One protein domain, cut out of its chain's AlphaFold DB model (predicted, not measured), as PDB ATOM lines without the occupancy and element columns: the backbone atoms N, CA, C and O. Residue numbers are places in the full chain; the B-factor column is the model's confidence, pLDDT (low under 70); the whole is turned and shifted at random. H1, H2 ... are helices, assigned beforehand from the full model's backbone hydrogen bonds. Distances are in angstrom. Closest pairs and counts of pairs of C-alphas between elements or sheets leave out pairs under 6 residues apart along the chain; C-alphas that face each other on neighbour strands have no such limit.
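AT A GLANCE: This is residues 14 to 115 of the 118 residues of an uncharacterized protein of Mytilus galloprovincialis (UniProt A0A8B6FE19). Two helical hairpins, H2 with H3 and H5 with H6, lie one over the other, long H5 running most of the length. Short H1 packs on H2 and H5, and small H4 and H7 sit at the end where H5 begins. The printed part has 102 residues with seven named helices, H1 to H7 in order, and no named strand: all helix. It is compact, with a radius of gyration of the C-alphas of 13.3 A, and spans 40 by 25 by 25 A.

IN THESE COORDINATES: H1, residues 14 to 20, begins at C-alpha 14 (-11.081, 92.094, 65.017); H2 is residues 25 to 33. H3, residues 41 to 54, measures 18.1 A from first to last C-alpha; H4 is residues 56 to 59. H5, residues 64 to 85, measures 31.3 A. H6, residues 92 to 109, measures 26.4 A and has a kink of 37 degrees near residue 102. H7, residues 112 to 115, ends at C-alpha 115 (-10.909, 72.643, 40.609).

HOW THE PARTS SIT: The hub, H5, touches H1 with residues 75 to 82 alone, closest C-alphas Met 78 and Ala 19, 4.9 A. H2 and H5 only just touch, with 3 pairs of C-alphas within 8 A, closest Phe 30 and Tyr 85, 6.1 A. H3, H5 and H6 form an up and down bundle, each running against the one before. H3 and H5 are close but not clearly touching, closest C-alphas Cys 50 and Ser 74, 6.3 A. The hairpin of H5 and H6 has a steep tilt of 40 degrees, closest C-alphas Cys 76 and Cys 106, 5.6 A. Every O i to N i+4 pair is within hydrogen-bond range in H1 and H2, against 7 of 10 in H3, 16 of 18 in H5 and 10 of 14 in H6; H4 and H7 are too short for such a pair.

THE WHOLE: The C-alphas farthest apart, Asn 63 and Gln 88, are 40.7 A apart. The printed part has no cut and no long link. Its mean pLDDT is 91.5, and no printed residue is under 70.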
ATOM      1  N   GLU A  14     -10.699  91.731  66.391       96.38
ATOM      2  CA  GLU A  14     -11.081  92.094  65.017       96.38
ATOM      3  C   GLU A  14     -10.167  91.447  63.963       96.38
ATOM      4  O   GLU A  14     -10.636  91.001  62.923       96.38
ATOM      5  N   CYS A  15      -8.869  91.332  64.256       96.38
ATOM      6  CA  CYS A  15      -7.903  90.717  63.354       96.38
ATOM      7  C   CYS A  15      -8.105  89.201  63.295       96.38
ATOM      8  O   CYS A  15      -8.035  88.614  62.217       96.38
ATOM      9  N   THR A  16      -8.397  88.577  64.437       96.06
ATOM     10  CA  THR A  16      -8.753  87.157  64.500       96.06
ATOM     11  C   THR A  16     -10.045  86.875  63.730       96.06
ATOM     12  O   THR A  16     -10.101  85.941  62.932       96.06
ATOM     13  N   ASP A  17     -11.055  87.733  63.877       96.88
ATOM     14  CA  ASP A  17     -12.308  87.635  63.129       96.88
ATOM     15  C   ASP A  17     -12.080  87.807  61.621       96.88
ATOM     16  O   ASP A  17     -12.673  87.086  60.815       96.88
ATOM     17  N   TRP A  18     -11.203  88.724  61.205       97.69
ATOM     18  CA  TRP A  18     -10.838  88.878  59.796       97.69
ATOM     19  C   TRP A  18     -10.175  87.631  59.227       97.69
ATOM     20  O   TRP A  18     -10.559  87.213  58.134       97.69
ATOM     21  N   ALA A  19      -9.255  87.004  59.964       96.50
ATOM     22  CA  ALA A  19      -8.634  85.753  59.541       96.50
ATOM     23  C   ALA A  19      -9.678  84.647  59.331       96.50
ATOM     24  O   ALA A  19      -9.764  84.073  58.244       96.50
ATOM     25  N   HIS A  20     -10.550  84.432  60.321       95.50
ATOM     26  CA  HIS A  20     -11.623  83.441  60.233       95.50
ATOM     27  C   HIS A  20     -12.610  83.709  59.092       95.50
ATOM     28  O   HIS A  20     -13.231  82.777  58.585       95.50
ATOM     29  N   ASN A  21     -12.758  84.960  58.657       96.19
ATOM     30  CA  ASN A  21     -13.634  85.332  57.549       96.19
ATOM     31  C   ASN A  21     -12.906  85.463  56.200       96.19
ATOM     32  O   ASN A  21     -13.538  85.835  55.213       96.19
ATOM     33  N   GLY A  22     -11.600  85.187  56.122       95.88
ATOM     34  CA  GLY A  22     -10.834  85.344  54.880       95.88
ATOM     35  C   GLY A  22     -10.646  86.805  54.442       95.88
ATOM     36  O   GLY A  22     -10.456  87.078  53.257       95.88
ATOM     37  N   THR A  23     -10.742  87.764  55.367       97.31
ATOM     38  CA  THR A  23     -10.644  89.202  55.077       97.31
ATOM     39  C   THR A  23      -9.186  89.657  55.068       97.31
ATOM     40  O   THR A  23      -8.456  89.476  56.040       97.31
ATOM     41  N   CYS A  24      -8.753  90.292  53.973       97.75
ATOM     42  CA  CYS A  24      -7.340  90.630  53.763       97.75
ATOM     43  C   CYS A  24      -6.753  91.629  54.774       97.75
ATOM     44  O   CYS A  24      -5.530  91.684  54.898       97.75
ATOM     45  N   ASP A  25      -7.589  92.379  55.497       97.44
ATOM     46  CA  ASP A  25      -7.170  93.333  56.536       97.44
ATOM     47  C   ASP A  25      -6.422  92.647  57.694       97.44
ATOM     48  O   ASP A  25      -5.586  93.262  58.359       97.44
ATOM     49  N   PHE A  26      -6.626  91.336  57.881       97.50
ATOM     50  CA  PHE A  26      -5.831  90.522  58.799       97.50
ATOM     51  C   PHE A  26      -4.319  90.663  58.559       97.50
ATOM     52  O   PHE A  26      -3.549  90.762  59.514       97.50
ATOM     53  N   TYR A  27      -3.874  90.725  57.302       96.69
ATOM     54  CA  TYR A  27      -2.447  90.832  56.992       96.69
ATOM     55  C   TYR A  27      -1.848  92.174  57.406       96.69
ATOM     56  O   TYR A  27      -0.671  92.237  57.758       96.69
ATOM     57  N   ASP A  28      -2.654  93.233  57.434       96.38
ATOM     58  CA  ASP A  28      -2.203  94.524  57.938       96.38
ATOM     59  C   ASP A  28      -2.076  94.468  59.472       96.38
ATOM     60  O   ASP A  28      -1.134  95.032  60.028       96.38
ATOM     61  N   CYS A  29      -2.942  93.721  60.173       95.69
ATOM     62  CA  CYS A  29      -2.744  93.430  61.597       95.69
ATOM     63  C   CYS A  29      -1.489  92.603  61.869       95.69
ATOM     64  O   CYS A  29      -0.792  92.859  62.853       95.69
ATOM     65  N   PHE A  30      -1.238  91.595  61.034       94.56
ATOM     66  CA  PHE A  30      -0.082  90.717  61.160       94.56
ATOM     67  C   PHE A  30       1.207  91.538  61.058       94.56
ATOM     68  O   PHE A  30       2.028  91.498  61.969       94.56
ATOM     69  N   GLU A  31       1.325  92.369  60.021       95.06
ATOM     70  CA  GLU A  31       2.470  93.263  59.829       95.06
ATOM     71  C   GLU A  31       2.625  94.273  60.975       95.06
ATOM     72  O   GLU A  31       3.733  94.572  61.410       95.06
ATOM     73  N   GLN A  32       1.524  94.817  61.501       94.56
ATOM     74  CA  GLN A  32       1.608  95.774  62.605       94.56
ATOM     75  C   GLN A  32       2.130  95.135  63.907       94.56
ATOM     76  O   GLN A  32       2.795  95.816  64.692       94.56
ATOM     77  N   ARG A  33       1.869  93.838  64.132       92.25
ATOM     78  CA  ARG A  33       2.478  93.075  65.236       92.25
ATOM     79  C   ARG A  33       3.926  92.704  64.951       92.25
ATOM     80  O   ARG A  33       4.766  92.806  65.845       92.25
ATOM     81  N   PHE A  34       4.205  92.276  63.726       91.75
ATOM     82  CA  PHE A  34       5.498  91.758  63.302       91.75
ATOM     83  C   PHE A  34       5.955  92.509  62.041       91.75
ATOM     84  O   PHE A  34       5.699  92.068  60.924       91.75
ATOM     85  N   PRO A  35       6.589  93.687  62.205       93.06
ATOM     86  CA  PRO A  35       6.899  94.571  61.086       93.06
ATOM     87  C   PRO A  35       8.098  94.049  60.289       93.06
ATOM     88  O   PRO A  35       9.254  94.361  60.592       93.06
ATOM     89  N   CYS A  36       7.814  93.253  59.263       91.75
ATOM     90  CA  CYS A  36       8.800  92.617  58.392       91.75
ATOM     91  C   CYS A  36       8.923  93.288  57.013       91.75
ATOM     92  O   CYS A  36       9.807  92.951  56.214       91.75
ATOM     93  N   GLY A  37       8.077  94.281  56.745       92.25
ATOM     94  CA  GLY A  37       8.080  95.118  55.559       92.25
ATOM     95  C   GLY A  37       7.660  94.376  54.293       92.25
ATOM     96  O   GLY A  37       7.110  93.279  54.313       92.25
ATOM     97  N   SER A  38       7.964  94.967  53.137       92.06
ATOM     98  CA  SER A  38       7.613  94.404  51.823       92.06
ATOM     99  C   SER A  38       8.279  93.060  51.514       92.06
ATOM    100  O   SER A  38       7.835  92.358  50.607       92.06
ATOM    101  N   SER A  39       9.340  92.711  52.243       87.56
ATOM    102  CA  SER A  39       9.982  91.399  52.200       87.56
ATOM    103  C   SER A  39       9.325  90.369  53.115       87.56
ATOM    104  O   SER A  39       9.550  89.186  52.895       87.56
ATOM    105  N   GLY A  40       8.552  90.788  54.123       90.25
ATOM    106  CA  GLY A  40       7.854  89.914  55.068       90.25
ATOM    107  C   GLY A  40       6.708  89.137  54.429       90.25
ATOM    108  O   GLY A  40       6.241  89.492  53.345       90.25
ATOM    109  N   TYR A  41       6.243  88.078  55.090       92.06
ATOM    110  CA  TYR A  41       5.175  87.245  54.539       92.06
ATOM    111  C   TYR A  41       3.862  88.025  54.453       92.06
ATOM    112  O   TYR A  41       3.206  88.009  53.407       92.06
ATOM    113  N   ALA A  42       3.511  88.744  55.526       94.12
ATOM    114  CA  ALA A  42       2.235  89.436  55.650       94.12
ATOM    115  C   ALA A  42       1.985  90.417  54.492       94.12
ATOM    116  O   ALA A  42       0.977  90.310  53.791       94.12
ATOM    117  N   LEU A  43       2.924  91.331  54.220       94.38
ATOM    118  CA  LEU A  43       2.793  92.281  53.112       94.38
ATOM    119  C   LEU A  43       3.307  91.746  51.772       94.38
ATOM    120  O   LEU A  43       2.699  92.017  50.732       94.38
ATOM    121  N   GLY A  44       4.429  91.028  51.776       92.31
ATOM    122  CA  GLY A  44       5.131  90.598  50.566       92.31
ATOM    123  C   GLY A  44       4.444  89.451  49.829       92.31
ATOM    124  O   GLY A  44       4.559  89.358  48.599       92.31
ATOM    125  N   TYR A  45       3.689  88.619  50.551       92.19
ATOM    126  CA  TYR A  45       3.049  87.428  50.004       92.19
ATOM    127  C   TYR A  45       1.562  87.331  50.364       92.19
ATOM    128  O   TYR A  45       0.726  87.571  49.491       92.19
ATOM    129  N   GLY A  46       1.214  87.032  51.619       93.19
ATOM    130  CA  GLY A  46      -0.157  86.710  52.033       93.19
ATOM    131  C   GLY A  46      -1.159  87.817  51.693       93.19
ATOM    132  O   GLY A  46      -2.082  87.616  50.902       93.19
ATOM    133  N   GLY A  47      -0.924  89.039  52.173       95.50
ATOM    134  CA  GLY A  47      -1.780  90.194  51.895       95.50
ATOM    135  C   GLY A  47      -1.775  90.613  50.427       95.50
ATOM    136  O   GLY A  47      -2.806  91.015  49.882       95.50
ATOM    137  N   LYS A  48      -0.630  90.488  49.747       95.56
ATOM    138  CA  LYS A  48      -0.512  90.762  48.308       95.56
ATOM    139  C   LYS A  48      -1.416  89.840  47.487       95.56
ATOM    140  O   LYS A  48      -2.169  90.334  46.645       95.56
ATOM    141  N   TYR A  49      -1.343  88.528  47.707       94.81
ATOM    142  CA  TYR A  49      -2.137  87.558  46.954       94.81
ATOM    143  C   TYR A  49      -3.598  87.544  47.391       94.81
ATOM    144  O   TYR A  49      -4.454  87.542  46.513       94.81
ATOM    145  N   CYS A  50      -3.898  87.697  48.684       96.62
ATOM    146  CA  CYS A  50      -5.273  87.855  49.162       96.62
ATOM    147  C   CYS A  50      -5.994  88.991  48.428       96.62
ATOM    148  O   CYS A  50      -7.021  88.781  47.781       96.62
ATOM    149  N   ARG A  51      -5.408  90.198  48.425       97.06
ATOM    150  CA  ARG A  51      -6.003  91.355  47.738       97.06
ATOM    151  C   ARG A  51      -6.121  91.124  46.236       97.06
ATOM    152  O   ARG A  51      -7.113  91.522  45.636       97.06
ATOM    153  N   LYS A  52      -5.140  90.458  45.619       96.38
ATOM    154  CA  LYS A  52      -5.204  90.080  44.200       96.38
ATOM    155  C   LYS A  52      -6.357  89.108  43.921       96.38
ATOM    156  O   LYS A  52      -7.044  89.279  42.922       96.38
ATOM    157  N   PHE A  53      -6.603  88.135  44.792       94.81
ATOM    158  CA  PHE A  53      -7.689  87.159  44.655       94.81
ATOM    159  C   PHE A  53      -9.078  87.763  44.863       94.81
ATOM    160  O   PHE A  53     -10.058  87.183  44.410       94.81
ATOM    161  N   GLN A  54      -9.174  88.943  45.479       94.75
ATOM    162  CA  GLN A  54     -10.422  89.701  45.610       94.75
ATOM    163  C   GLN A  54     -10.670  90.675  44.442       94.75
ATOM    164  O   GLN A  54     -11.775  91.189  44.283       94.75
ATOM    165  N   GLN A  55      -9.670  90.927  43.589       97.06
ATOM    166  CA  GLN A  55      -9.825  91.829  42.448       97.06
ATOM    167  C   GLN A  55     -10.779  91.240  41.396       97.06
ATOM    168  O   GLN A  55     -10.497  90.149  40.886       97.06
ATOM    169  N   PRO A  56     -11.847  91.956  40.985       96.31
ATOM    170  CA  PRO A  56     -12.820  91.447  40.017       96.31
ATOM    171  C   PRO A  56     -12.185  90.956  38.712       96.31
ATOM    172  O   PRO A  56     -12.528  89.881  38.232       96.31
ATOM    173  N   GLN A  57     -11.203  91.696  38.187       96.25
ATOM    174  CA  GLN A  57     -10.487  91.353  36.956       96.25
ATOM    175  C   GLN A  57      -9.651  90.074  37.060       96.25
ATOM    176  O   GLN A  57      -9.423  89.405  36.058       96.25
ATOM    177  N   PHE A  58      -9.160  89.744  38.257       94.31
ATOM    178  CA  PHE A  58      -8.415  88.510  38.475       94.31
ATOM    179  C   PHE A  58      -9.381  87.355  38.731       94.31
ATOM    180  O   PHE A  58      -9.240  86.300  38.120       94.31
ATOM    181  N   ARG A  59     -10.413  87.573  39.558       93.88
ATOM    182  CA  ARG A  59     -11.465  86.579  39.831       93.88
ATOM    183  C   ARG A  59     -12.189  86.125  38.573       93.88
ATOM    184  O   ARG A  59     -12.496  84.944  38.458       93.88
ATOM    185  N   SER A  60     -12.424  87.022  37.613       93.81
ATOM    186  CA  SER A  60     -13.091  86.686  36.349       93.81
ATOM    187  C   SER A  60     -12.297  85.727  35.459       93.81
ATOM    188  O   SER A  60     -12.851  85.210  34.496       93.81
ATOM    189  N   LEU A  61     -11.014  85.487  35.755       92.62
ATOM    190  CA  LEU A  61     -10.206  84.476  35.066       92.62
ATOM    191  C   LEU A  61     -10.543  83.048  35.523       92.62
ATOM    192  O   LEU A  61     -10.138  82.092  34.869       92.62
ATOM    193  N   PHE A  62     -11.268  82.898  36.634       90.19
ATOM    194  CA  PHE A  62     -11.619  81.614  37.227       90.19
ATOM    195  C   PHE A  62     -13.102  81.312  37.012       90.19
ATOM    196  O   PHE A  62     -13.963  82.190  37.130       90.19
ATOM    197  N   ASN A  63     -13.405  80.040  36.753       91.06
ATOM    198  CA  ASN A  63     -14.775  79.537  36.788       91.06
ATOM    199  C   ASN A  63     -15.332  79.565  38.232       91.06
ATOM    200  O   ASN A  63     -14.622  79.881  39.188       91.06
ATOM    201  N   ALA A  64     -16.609  79.215  38.404       92.31
ATOM    202  CA  ALA A  64     -17.252  79.239  39.719       92.31
ATOM    203  C   ALA A  64     -16.528  78.364  40.762       92.31
ATOM    204  O   ALA A  64     -16.364  78.784  41.905       92.31
ATOM    205  N   ALA A  65     -16.048  77.179  40.368       92.06
ATOM    206  CA  ALA A  65     -15.316  76.283  41.262       92.06
ATOM    207  C   ALA A  65     -13.966  76.886  41.690       92.06
ATOM    208  O   ALA A  65     -13.641  76.899  42.875       92.06
ATOM    209  N   GLY A  66     -13.221  77.471  40.751       92.56
ATOM    210  CA  GLY A  66     -11.963  78.162  41.015       92.56
ATOM    211  C   GLY A  66     -12.138  79.379  41.922       92.56
ATOM    212  O   GLY A  66     -11.330  79.590  42.819       92.56
ATOM    213  N   GLN A  67     -13.221  80.145  41.764       94.19
ATOM    214  CA  GLN A  67     -13.532  81.255  42.671       94.19
ATOM    215  C   GLN A  67     -13.794  80.765  44.102       94.19
ATOM    216  O   GLN A  67     -13.246  81.329  45.046       94.19
ATOM    217  N   VAL A  68     -14.550  79.673  44.263       94.44
ATOM    218  CA  VAL A  68     -14.768  79.035  45.572       94.44
ATOM    219  C   VAL A  68     -13.455  78.520  46.169       94.44
ATOM    220  O   VAL A  68     -13.240  78.656  47.373       94.44
ATOM    221  N   PHE A  69     -12.566  77.955  45.350       94.25
ATOM    222  CA  PHE A  69     -11.236  77.531  45.790       94.25
ATOM    223  C   PHE A  69     -10.404  78.706  46.308       94.25
ATOM    224  O   PHE A  69      -9.823  78.588  47.382       94.25
ATOM    225  N   LEU A  70     -10.382  79.847  45.607       94.31
ATOM    226  CA  LEU A  70      -9.646  81.033  46.062       94.31
ATOM    227  C   LEU A  70     -10.130  81.516  47.437       94.31
ATOM    228  O   LEU A  70      -9.307  81.870  48.282       94.31
ATOM    229  N   ASP A  71     -11.445  81.497  47.669       95.31
ATOM    230  CA  ASP A  71     -12.044  81.924  48.937       95.31
ATOM    231  C   ASP A  71     -11.687  80.949  50.076       95.31
ATOM    232  O   ASP A  71     -11.231  81.369  51.143       95.31
ATOM    233  N   LYS A  72     -11.808  79.635  49.835       95.44
ATOM    234  CA  LYS A  72     -11.439  78.590  50.809       95.44
ATOM    235  C   LYS A  72      -9.948  78.592  51.132       95.44
ATOM    236  O   LYS A  72      -9.593  78.525  52.308       95.44
ATOM    237  N   MET A  73      -9.101  78.712  50.110       93.44
ATOM    238  CA  MET A  73      -7.647  78.728  50.256       93.44
ATOM    239  C   MET A  73      -7.213  79.929  51.087       93.44
ATOM    240  O   MET A  73      -6.498  79.760  52.070       93.44
ATOM    241  N   SER A  74      -7.712  81.123  50.750       93.81
ATOM    242  CA  SER A  74      -7.366  82.357  51.466       93.81
ATOM    243  C   SER A  74      -7.742  82.274  52.945       93.81
ATOM    244  O   SER A  74      -6.929  82.608  53.803       93.81
ATOM    245  N   LYS A  75      -8.953  81.789  53.255       95.69
ATOM    246  CA  LYS A  75      -9.398  81.578  54.640       95.69
ATOM    247  C   LYS A  75      -8.541  80.529  55.358       95.69
ATOM    248  O   LYS A  75      -8.135  80.762  56.489       95.69
ATOM    249  N   CYS A  76      -8.251  79.396  54.715       95.25
ATOM    250  CA  CYS A  76      -7.431  78.340  55.312       95.25
ATOM    251  C   CYS A  76      -6.019  78.831  55.650       95.25
ATOM    252  O   CYS A  76      -5.541  78.579  56.752       95.25
ATOM    253  N   GLU A  77      -5.368  79.568  54.742       92.81
ATOM    254  CA  GLU A  77      -4.042  80.139  55.005       92.81
ATOM    255  C   GLU A  77      -4.079  81.094  56.203       92.81
ATOM    256  O   GLU A  77      -3.221  80.999  57.077       92.81
ATOM    257  N   MET A  78      -5.091  81.965  56.286       94.81
ATOM    258  CA  MET A  78      -5.256  82.873  57.425       94.81
ATOM    259  C   MET A  78      -5.468  82.120  58.745       94.81
ATOM    260  O   MET A  78      -4.803  82.429  59.733       94.81
ATOM    261  N   ASP A  79      -6.335  81.104  58.756       93.69
ATOM    262  CA  ASP A  79      -6.562  80.251  59.928       93.69
ATOM    263  C   ASP A  79      -5.272  79.525  60.356       93.69
ATOM    264  O   ASP A  79      -4.967  79.442  61.545       93.69
ATOM    265  N   ALA A  80      -4.478  79.038  59.397       91.00
ATOM    266  CA  ALA A  80      -3.224  78.338  59.666       91.00
ATOM    267  C   ALA A  80      -2.153  79.248  60.288       91.00
ATOM    268  O   ALA A  80      -1.304  78.769  61.045       91.00
ATOM    269  N   VAL A  81      -2.186  80.555  60.000       90.69
ATOM    270  CA  VAL A  81      -1.213  81.507  60.549       90.69
ATOM    271  C   VAL A  81      -1.671  82.203  61.841       90.69
ATOM    272  O   VAL A  81      -0.854  82.849  62.503       90.69
ATOM    273  N   LEU A  82      -2.934  82.045  62.255       92.19
ATOM    274  CA  LEU A  82      -3.463  82.625  63.499       92.19
ATOM    275  C   LEU A  82      -2.677  82.246  64.763       92.19
ATOM    276  O   LEU A  82      -2.338  83.153  65.527       92.19
ATOM    277  N   PRO A  83      -2.283  80.974  64.981       90.69
ATOM    278  CA  PRO A  83      -1.482  80.611  66.149       90.69
ATOM    279  C   PRO A  83      -0.146  81.360  66.242       90.69
ATOM    280  O   PRO A  83       0.446  81.421  67.314       90.69
ATOM    281  N   PHE A  84       0.349  81.922  65.134       88.44
ATOM    282  CA  PHE A  84       1.568  82.732  65.092       88.44
ATOM    283  C   PHE A  84       1.289  84.211  65.308       88.44
ATOM    284  O   PHE A  84       2.038  84.862  66.034       88.44
ATOM    285  N   TYR A  85       0.180  84.719  64.760       91.56
ATOM    286  CA  TYR A  85      -0.354  86.033  65.121       91.56
ATOM    287  C   TYR A  85      -0.487  86.174  66.649       91.56
ATOM    288  O   TYR A  85      -0.143  87.209  67.216       91.56
ATOM    289  N   GLU A  86      -0.892  85.101  67.327       91.50
ATOM    290  CA  GLU A  86      -1.072  85.046  68.780       91.50
ATOM    291  C   GLU A  86       0.234  84.935  69.593       91.50
ATOM    292  O   GLU A  86       0.221  85.145  70.809       91.50
ATOM    293  N   GLN A  87       1.383  84.660  68.962       90.44
ATOM    294  CA  GLN A  87       2.663  84.561  69.675       90.44
ATOM    295  C   GLN A  87       3.152  85.922  70.166       90.44
ATOM    296  O   GLN A  87       2.866  86.966  69.584       90.44
ATOM    297  N   GLN A  88       3.945  85.916  71.240       88.31
ATOM    298  CA  GLN A  88       4.546  87.143  71.775       88.31
ATOM    299  C   GLN A  88       5.586  87.746  70.823       88.31
ATOM    300  O   GLN A  88       5.729  88.962  70.744       88.31
ATOM    301  N   SER A  89       6.315  86.898  70.099       87.12
ATOM    302  CA  SER A  89       7.345  87.313  69.152       87.12
ATOM    303  C   SER A  89       7.601  86.218  68.130       87.12
ATOM    304  O   SER A  89       7.694  85.051  68.511       87.12
ATOM    305  N   ILE A  90       7.830  86.604  66.880       88.75
ATOM    306  CA  ILE A  90       8.320  85.733  65.809       88.75
ATOM    307  C   ILE A  90       9.438  86.449  65.044       88.75
ATOM    308  O   ILE A  90       9.606  87.664  65.169       88.75
ATOM    309  N   THR A  91      10.215  85.710  64.252       89.38
ATOM    310  CA  THR A  91      11.155  86.311  63.296       89.38
ATOM    311  C   THR A  91      10.513  86.408  61.915       89.38
ATOM    312  O   THR A  91       9.712  85.558  61.533       89.38
ATOM    313  N   CYS A  92      10.944  87.381  61.112       88.19
ATOM    314  CA  CYS A  92      10.474  87.522  59.730       88.19
ATOM    315  C   CYS A  92      10.781  86.308  58.840       88.19
ATOM    316  O   CYS A  92      10.105  86.088  57.842       88.19
ATOM    317  N   SER A  93      11.808  85.518  59.174       86.38
ATOM    318  CA  SER A  93      12.088  84.260  58.476       86.38
ATOM    319  C   SER A  93      11.102  83.161  58.870       86.38
ATOM    320  O   SER A  93      10.633  82.432  58.003       86.38
ATOM    321  N   ALA A  94      10.752  83.077  60.161       83.25
ATOM    322  CA  ALA A  94       9.791  82.102  60.655       83.25
ATOM    323  C   ALA A  94       8.424  82.297  59.990       83.25
ATOM    324  O   ALA A  94       7.789  81.309  59.639       83.25
ATOM    325  N   GLU A  95       8.024  83.547  59.721       79.12
ATOM    326  CA  GLU A  95       6.794  83.857  58.982       79.12
ATOM    327  C   GLU A  95       6.614  83.041  57.695       79.12
ATOM    328  O   GLU A  95       5.547  82.473  57.464       79.12
ATOM    329  N   TYR A  96       7.663  82.955  56.873       80.94
ATOM    330  CA  TYR A  96       7.618  82.221  55.610       80.94
ATOM    331  C   TYR A  96       7.612  80.708  55.810       80.94
ATOM    332  O   TYR A  96       6.794  80.018  55.201       80.94
ATOM    333  N   ASP A  97       8.504  80.195  56.659       81.12
ATOM    334  CA  ASP A  97       8.648  78.752  56.890       81.12
ATOM    335  C   ASP A  97       7.333  78.121  57.375       81.12
ATOM    336  O   ASP A  97       6.990  76.993  57.016       81.12
ATOM    337  N   MET A  98       6.568  78.871  58.169       74.38
ATOM    338  CA  MET A  98       5.287  78.441  58.726       74.38
ATOM    339  C   MET A  98       4.230  78.255  57.641       74.38
ATOM    340  O   MET A  98       3.531  77.243  57.630       74.38
ATOM    341  N   VAL A  99       4.132  79.194  56.702       72.56
ATOM    342  CA  VAL A  99       3.121  79.132  55.643       72.56
ATOM    343  C   VAL A  99       3.432  78.001  54.688       72.56
ATOM    344  O   VAL A  99       2.546  77.202  54.409       72.56
ATOM    345  N   PHE A 100       4.688  77.870  54.252       75.69
ATOM    346  CA  PHE A 100       5.077  76.793  53.342       75.69
ATOM    347  C   PHE A 100       4.758  75.405  53.905       75.69
ATOM    348  O   PHE A 100       4.381  74.517  53.145       75.69
ATOM    349  N   LYS A 101       4.832  75.226  55.228       80.69
ATOM    350  CA  LYS A 101       4.480  73.959  55.878       80.69
ATOM    351  C   LYS A 101       2.984  73.629  55.812       80.69
ATOM    352  O   LYS A 101       2.635  72.457  55.751       80.69
ATOM    353  N   HIS A 102       2.113  74.636  55.857       80.56
ATOM    354  CA  HIS A 102       0.656  74.451  55.887       80.56
ATOM    355  C   HIS A 102      -0.013  74.661  54.530       80.56
ATOM    356  O   HIS A 102      -1.184  74.328  54.354       80.56
ATOM    357  N   GLN A 103       0.728  75.194  53.559       80.12
ATOM    358  CA  GLN A 103       0.191  75.530  52.254       80.12
ATOM    359  C   GLN A 103      -0.361  74.281  51.554       80.12
ATOM    360  O   GLN A 103      -1.497  74.303  51.091       80.12
ATOM    361  N   GLU A 104       0.378  73.169  51.566       85.56
ATOM    362  CA  GLU A 104      -0.052  71.893  50.972       85.56
ATOM    363  C   GLU A 104      -1.400  71.408  51.537       85.56
ATOM    364  O   GLU A 104      -2.310  71.073  50.773       85.56
ATOM    365  N   ASP A 105      -1.563  71.456  52.864       90.31
ATOM    366  CA  ASP A 105      -2.805  71.072  53.541       90.31
ATOM    367  C   ASP A 105      -3.977  71.956  53.096       90.31
ATOM    368  O   ASP A 105      -5.062  71.449  52.799       90.31
ATOM    369  N   CYS A 106      -3.763  73.270  53.000       93.19
ATOM    370  CA  CYS A 106      -4.798  74.202  52.568       93.19
ATOM    371  C   CYS A 106      -5.189  74.022  51.099       93.19
ATOM    372  O   CYS A 106      -6.377  74.124  50.781       93.19
ATOM    373  N   TYR A 107      -4.245  73.690  50.213       91.00
ATOM    374  CA  TYR A 107      -4.549  73.364  48.815       91.00
ATOM    375  C   TYR A 107      -5.489  72.155  48.734       91.00
ATOM    376  O   TYR A 107      -6.526  72.211  48.065       91.00
ATOM    377  N   ILE A 108      -5.167  71.080  49.459       90.81
ATOM    378  CA  ILE A 108      -5.979  69.858  49.485       90.81
ATOM    379  C   ILE A 108      -7.361  70.145  50.088       90.81
ATOM    380  O   ILE A 108      -8.377  69.850  49.460       90.81
ATOM    381  N   GLN A 109      -7.422  70.779  51.263       91.00
ATOM    382  CA  GLN A 109      -8.680  71.080  51.963       91.00
ATOM    383  C   GLN A 109      -9.588  72.045  51.189       91.00
ATOM    384  O   GLN A 109     -10.814  71.991  51.311       91.00
ATOM    385  N   SER A 110      -9.004  72.911  50.359       93.19
ATOM    386  CA  SER A 110      -9.754  73.847  49.518       93.19
ATOM    387  C   SER A 110     -10.315  73.202  48.249       93.19
ATOM    388  O   SER A 110     -11.100  73.839  47.547       93.19
ATOM    389  N   GLY A 111      -9.972  71.936  47.984       89.69
ATOM    390  CA  GLY A 111     -10.461  71.172  46.838       89.69
ATOM    391  C   GLY A 111      -9.622  71.370  45.581       89.69
ATOM    392  O   GLY A 111     -10.173  71.320  44.487       89.69
ATOM    393  N   TYR A 112      -8.307  71.610  45.708       87.50
ATOM    394  CA  TYR A 112      -7.418  71.802  44.552       87.50
ATOM    395  C   TYR A 112      -7.586  70.702  43.488       87.50
ATOM    396  O   TYR A 112      -7.691  70.997  42.301       87.50
ATOM    397  N   CYS A 113      -7.684  69.440  43.919       84.56
ATOM    398  CA  CYS A 113      -7.857  68.285  43.033       84.56
ATOM    399  C   CYS A 113      -9.167  68.303  42.229       84.56
ATOM    400  O   CYS A 113      -9.235  67.658  41.189       84.56
ATOM    401  N   ASP A 114     -10.173  69.047  42.687       80.56
ATOM    402  CA  ASP A 114     -11.504  69.105  42.079       80.56
ATOM    403  C   ASP A 114     -11.718  70.375  41.237       80.56
ATOM    404  O   ASP A 114     -12.706  70.483  40.510       80.56
ATOM    405  N   VAL A 115     -10.816  71.362  41.338       79.31
ATOM    406  CA  VAL A 115     -10.909  72.643  40.609       79.31
ATOM    407  C   VAL A 115      -9.967  72.750  39.415       79.31
ATOM    408  O   VAL A 115     -10.142  73.650  38.589       79.31
TER     409      VAL A 115